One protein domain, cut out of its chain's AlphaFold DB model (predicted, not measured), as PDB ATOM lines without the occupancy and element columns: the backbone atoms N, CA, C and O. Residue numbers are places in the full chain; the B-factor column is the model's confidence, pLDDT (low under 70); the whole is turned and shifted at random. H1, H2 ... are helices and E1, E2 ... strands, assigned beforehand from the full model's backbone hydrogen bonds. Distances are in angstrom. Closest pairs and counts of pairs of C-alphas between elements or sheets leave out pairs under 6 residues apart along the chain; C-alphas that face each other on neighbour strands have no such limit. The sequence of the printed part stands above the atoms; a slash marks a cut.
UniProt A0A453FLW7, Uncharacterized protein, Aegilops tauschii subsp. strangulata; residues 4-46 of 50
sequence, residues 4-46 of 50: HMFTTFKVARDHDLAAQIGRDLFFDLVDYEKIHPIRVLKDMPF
ATOM      1  N   HIS A   4     -52.695  57.249   0.663       89.44
ATOM      2  CA  HIS A   4     -53.302  56.049   0.099       89.44
ATOM      3  C   HIS A   4     -52.290  55.006  -0.407       89.44
ATOM      4  O   HIS A   4     -52.689  53.859  -0.590       89.44
ATOM      5  N   MET A   5     -51.020  55.363  -0.622       92.44
ATOM      6  CA  MET A   5     -49.952  54.448  -1.059       92.44
ATOM      7  C   MET A   5     -49.304  53.693   0.107       92.44
ATOM      8  O   MET A   5     -48.584  52.720  -0.104       92.44
ATOM      9  N   PHE A   6     -49.567  54.130   1.342       93.38
ATOM     10  CA  PHE A   6     -48.973  53.562   2.544       93.38
ATOM     11  C   PHE A   6     -50.011  52.829   3.389       93.38
ATOM     12  O   PHE A   6     -51.193  53.173   3.403       93.38
ATOM     13  N   THR A   7     -49.530  51.851   4.140       93.69
ATOM     14  CA  THR A   7     -50.246  51.185   5.224       93.69
ATOM     15  C   THR A   7     -49.440  51.359   6.509       93.69
ATOM     16  O   THR A   7     -48.211  51.420   6.481       93.69
ATOM     17  N   THR A   8     -50.133  51.470   7.639       93.06
ATOM     18  CA  THR A   8     -49.502  51.549   8.960       93.06
ATOM     19  C   THR A   8     -49.490  50.168   9.601       93.06
ATOM     20  O   THR A   8     -50.545  49.549   9.721       93.06
ATOM     21  N   PHE A   9     -48.326  49.713  10.062       92.50
ATOM     22  CA  PHE A   9     -48.209  48.551  10.941       92.50
ATOM     23  C   PHE A   9     -47.881  49.001  12.366       92.50
ATOM     24  O   PHE A   9     -47.055  49.889  12.578       92.50
ATOM     25  N   LYS A  10     -48.518  48.360  13.346       92.44
ATOM     26  CA  LYS A  10     -48.108  48.379  14.753       92.44
ATOM     27  C   LYS A  10     -47.660  46.959  15.088       92.44
ATOM     28  O   LYS A  10     -48.481  46.047  15.062       92.44
ATOM     29  N   VAL A  11     -46.365  46.768  15.327       90.69
ATOM     30  CA  VAL A  11     -45.771  45.451  15.591       90.69
ATOM     31  C   VAL A  11     -45.202  45.461  17.000       90.69
ATOM     32  O   VAL A  11     -44.298  46.242  17.285       90.69
ATOM     33  N   ALA A  12     -45.740  44.607  17.868       89.75
ATOM     34  CA  ALA A  12     -45.199  44.412  19.206       89.75
ATOM     35  C   ALA A  12     -43.864  43.665  19.135       89.75
ATOM     36  O   ALA A  12     -43.733  42.684  18.399       89.75
ATOM     37  N   ARG A  13     -42.879  44.131  19.902       88.31
ATOM     38  CA  ARG A  13     -41.545  43.532  20.022       88.31
ATOM     39  C   ARG A  13     -41.274  43.126  21.465       88.31
ATOM     40  O   ARG A  13     -41.999  43.501  22.382       88.31
ATOM     41  N   ASP A  14     -40.173  42.416  21.677       88.50
ATOM     42  CA  ASP A  14     -39.797  41.864  22.982       88.50
ATOM     43  C   ASP A  14     -39.798  42.902  24.117       88.50
ATOM     44  O   ASP A  14     -40.208  42.588  25.230       88.50
ATOM     45  N   HIS A  15     -39.400  44.155  23.858       85.88
ATOM     46  CA  HIS A  15     -39.442  45.206  24.885       85.88
ATOM     47  C   HIS A  15     -40.852  45.690  25.223       85.88
ATOM     48  O   HIS A  15     -41.082  46.099  26.360       85.88
ATOM     49  N   ASP A  16     -41.782  45.654  24.267       84.94
ATOM     50  CA  ASP A  16     -43.177  46.035  24.500       84.94
ATOM     51  C   ASP A  16     -43.836  45.016  25.439       84.94
ATOM     52  O   ASP A  16     -44.553  45.394  26.363       84.94
ATOM     53  N   LEU A  17     -43.506  43.734  25.252       82.56
ATOM     54  CA  LEU A  17     -43.913  42.635  26.131       82.56
ATOM     55  C   LEU A  17     -43.215  42.718  27.497       82.56
ATOM     56  O   LEU A  17     -43.861  42.628  28.540       82.56
ATOM     57  N   ALA A  18     -41.896  42.946  27.515       83.19
ATOM     58  CA  ALA A  18     -41.117  43.026  28.750       83.19
ATOM     59  C   ALA A  18     -41.575  44.166  29.673       83.19
ATOM     60  O   ALA A  18     -41.552  44.013  30.892       83.19
ATOM     61  N   ALA A  19     -42.044  45.287  29.114       77.44
ATOM     62  CA  ALA A  19     -42.575  46.414  29.881       77.44
ATOM     63  C   ALA A  19     -43.854  46.083  30.677       77.44
ATOM     64  O   ALA A  19     -44.271  46.881  31.525       77.44
ATOM     65  N   GLN A  20     -44.479  44.937  30.404       73.81
ATOM     66  CA  GLN A  20     -45.728  44.508  31.028       73.81
ATOM     67  C   GLN A  20     -45.561  43.359  32.015       73.81
ATOM     68  O   GLN A  20     -46.427  43.171  32.866       73.81
ATOM     69  N   ILE A  21     -44.444  42.631  31.957       71.25
ATOM     70  CA  ILE A  21     -44.148  41.557  32.908       71.25
ATOM     71  C   ILE A  21     -44.148  42.135  34.332       71.25
ATOM     72  O   ILE A  21     -43.407  43.068  34.639       71.25
ATOM     73  N   GLY A  22     -44.989  41.578  35.208       68.38
ATOM     74  CA  GLY A  22     -45.072  41.972  36.620       68.38
ATOM     75  C   GLY A  22     -45.840  43.270  36.897       68.38
ATOM     76  O   GLY A  22     -45.831  43.739  38.032       68.38
ATOM     77  N   ARG A  23     -46.508  43.852  35.893       68.00
ATOM     78  CA  ARG A  23     -47.590  44.827  36.098       68.00
ATOM     79  C   ARG A  23     -48.908  44.058  36.033       68.00
ATOM     80  O   ARG A  23     -48.969  43.089  35.289       68.00
ATOM     81  N   ASP A  24     -49.944  44.464  36.765       64.25
ATOM     82  CA  ASP A  24     -51.269  43.799  36.836       64.25
ATOM     83  C   ASP A  24     -52.075  43.815  35.508       64.25
ATOM     84  O   ASP A  24     -53.303  43.881  35.489       64.25
ATOM     85  N   LEU A  25     -51.381  43.813  34.372       65.69
ATOM     86  CA  LEU A  25     -51.899  43.667  33.026       65.69
ATOM     87  C   LEU A  25     -51.851  42.184  32.648       65.69
ATOM     88  O   LEU A  25     -50.917  41.463  33.003       65.69
ATOM     89  N   PHE A  26     -52.868  41.728  31.920       67.12
ATOM     90  CA  PHE A  26     -52.872  40.386  31.353       67.12
ATOM     91  C   PHE A  26     -51.616  40.208  30.481       67.12
ATOM     92  O   PHE A  26     -51.284  41.082  29.679       67.12
ATOM     93  N   PHE A  27     -50.892  39.104  30.678       59.09
ATOM     94  CA  PHE A  27     -49.577  38.835  30.073       59.09
ATOM     95  C   PHE A  27     -49.590  38.775  28.532       59.09
ATOM     96  O   PHE A  27     -48.535  38.700  27.907       59.09
ATOM     97  N   ASP A  28     -50.778  38.772  27.930       66.94
ATOM     98  CA  ASP A  28     -51.063  38.723  26.499       66.94
ATOM     99  C   ASP A  28     -51.472  40.087  25.903       66.94
ATOM    100  O   ASP A  28     -51.595  40.206  24.681       66.94
ATOM    101  N   LEU A  29     -51.658  41.132  26.721       75.00
ATOM    102  CA  LEU A  29     -52.192  42.422  26.277       75.00
ATOM    103  C   LEU A  29     -51.143  43.532  26.241       75.00
ATOM    104  O   LEU A  29     -51.072  44.348  27.157       75.00
ATOM    105  N   VAL A  30     -50.420  43.641  25.123       80.31
ATOM    106  CA  VAL A  30     -49.557  44.798  24.814       80.31
ATOM    107  C   VAL A  30     -50.340  46.110  24.723       80.31
ATOM    108  O   VAL A  30     -51.438  46.171  24.170       80.31
ATOM    109  N   ASP A  31     -49.763  47.191  25.249       85.19
ATOM    110  CA  ASP A  31     -50.330  48.537  25.144       85.19
ATOM    111  C   ASP A  31     -50.094  49.092  23.730       85.19
ATOM    112  O   ASP A  31     -49.056  49.691  23.433       85.19
ATOM    113  N   TYR A  32     -51.069  48.879  22.844       84.50
ATOM    114  CA  TYR A  32     -51.014  49.292  21.438       84.50
ATOM    115  C   TYR A  32     -50.844  50.800  21.218       84.50
ATOM    116  O   TYR A  32     -50.455  51.207  20.118       84.50
ATOM    117  N   GLU A  33     -51.121  51.638  22.216       86.50
ATOM    118  CA  GLU A  33     -50.915  53.085  22.115       86.50
ATOM    119  C   GLU A  33     -49.447  53.471  22.314       86.50
ATOM    120  O   GLU A  33     -49.006  54.504  21.813       86.50
ATOM    121  N   LYS A  34     -48.664  52.615  22.975       85.81
ATOM    122  CA  LYS A  34     -47.222  52.819  23.171       85.81
ATOM    123  C   LYS A  34     -46.365  52.212  22.063       85.81
ATOM    124  O   LYS A  34     -45.194  52.568  21.950       85.81
ATOM    125  N   ILE A  35     -46.938  51.343  21.230       89.56
ATOM    126  CA  ILE A  35     -46.233  50.738  20.095       89.56
ATOM    127  C   ILE A  35     -45.997  51.790  19.010       89.56
ATOM    128  O   ILE A  35     -46.935  52.400  18.486       89.56
ATOM    129  N   HIS A  36     -44.731  51.961  18.626       90.75
ATOM    130  CA  HIS A  36     -44.349  52.873  17.555       90.75
ATOM    131  C   HIS A  36     -44.911  52.396  16.200       90.75
ATOM    132  O   HIS A  36     -44.609  51.277  15.775       90.75
ATOM    133  N   PRO A  37     -45.707  53.218  15.496       91.69
ATOM    134  CA  PRO A  37     -46.235  52.851  14.191       91.69
ATOM    135  C   PRO A  37     -45.155  52.970  13.112       91.69
ATOM    136  O   PRO A  37     -44.482  53.993  13.009       91.69
ATOM    137  N   ILE A  38     -45.054  51.965  12.245       92.06
ATOM    138  CA  ILE A  38     -44.236  52.022  11.027       92.06
ATOM    139  C   ILE A  38     -45.139  52.199   9.807       92.06
ATOM    140  O   ILE A  38     -46.229  51.630   9.732       92.06
ATOM    141  N   ARG A  39     -44.698  53.006   8.839       93.12
ATOM    142  CA  ARG A  39     -45.410  53.206   7.570       93.12
ATOM    143  C   ARG A  39     -44.680  52.465   6.464       93.12
ATOM    144  O   ARG A  39     -43.509  52.731   6.218       93.12
ATOM    145  N   VAL A  40     -45.395  51.581   5.785       93.56
ATOM    146  CA  VAL A  40     -44.873  50.755   4.690       93.56
ATOM    147  C   VAL A  40     -45.633  51.051   3.405       93.56
ATOM    148  O   VAL A  40     -46.813  51.399   3.449       93.56
ATOM    149  N   LEU A  41     -44.967  50.934   2.256       94.50
ATOM    150  CA  LEU A  41     -45.643  50.995   0.958       94.50
ATOM    151  C   LEU A  41     -46.535  49.760   0.799       94.50
ATOM    152  O   LEU A  41     -46.116  48.654   1.128       94.50
ATOM    153  N   LYS A  42     -47.756  49.941   0.284       93.19
ATOM    154  CA  LYS A  42     -48.728  48.845   0.126       93.19
ATOM    155  C   LYS A  42     -48.222  47.704  -0.758       93.19
ATOM    156  O   LYS A  42     -48.531  46.553  -0.478       93.19
ATOM    157  N   ASP A  43     -47.416  48.028  -1.765       93.25
ATOM    158  CA  ASP A  43     -46.897  47.060  -2.738       93.25
ATOM    159  C   ASP A  43     -45.534  46.468  -2.334       93.25
ATOM    160  O   ASP A  43     -44.912  45.734  -3.101       93.25
ATOM    161  N   MET A  44     -45.041  46.786  -1.133       93.56
ATOM    162  CA  MET A  44     -43.771  46.269  -0.629       93.56
ATOM    163  C   MET A  44     -43.916  44.797  -0.211       93.56
ATOM    164  O   MET A  44     -44.768  44.481   0.623       93.56
ATOM    165  N   PRO A  45     -43.067  43.884  -0.717       94.06
ATOM    166  CA  PRO A  45     -43.009  42.515  -0.222       94.06
ATOM    167  C   PRO A  45     -42.743  42.475   1.287       94.06
ATOM    168  O   PRO A  45     -41.856  43.163   1.791       94.06
ATOM    169  N   PHE A  46     -43.477  41.628   2.012       89.62
ATOM    170  CA  PHE A  46     -43.408  41.577   3.477       89.62
ATOM    171  C   PHE A  46     -41.994  41.298   4.012       89.62
ATOM    172  O   PHE A  46     -41.570  41.900   4.990       89.62
TER     173      PHE A  46
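AT A GLANCE: This is residues 4 to 46 of the 50 residues of an uncharacterized protein of Aegilops tauschii subsp. strangulata (UniProt A0A453FLW7). With little regular structure, the domain is a rod: a two-stranded antiparallel ribbon, E1 beside E2, makes one end, and the short helix H1 with a long loop makes the other, where residues 21 to 26 stick out. The 43 printed residues hold E1, H1 and E2 in that order; the class is mixed, with only 15 residues in named elements. The whole is only just loose, close to extended, with a radius of gyration of the C-alphas of 13.4 A, and spans 40 by 17 by 13 A.

IN THESE COORDINATES: E1, residues 6 to 10, starts at C-alpha 6 (-48.973, 53.562, 2.544) and is 13.3 A long. E2, residues 37 to 41, is 13.4 A long and ends at C-alpha 41 (-45.643, 50.995, 0.958). H1 is residues 14 to 18, 6.0 A.

HOW THE PARTS SIT: E1 and E2 are antiparallel neighbours at 147 degrees. N 7 and O 40, 2.8 A apart, are within hydrogen-bond range. In H1 every O i to N i+4 pair is within range.

THE WHOLE: The farthest C-alphas, of His 4 and Gly 22, are 40.0 A apart. The printed part has no cut. The link E1 to H1 is tight; H1 to E2, 18 residues, is long. Residues 22 to 28 have pLDDT under 70.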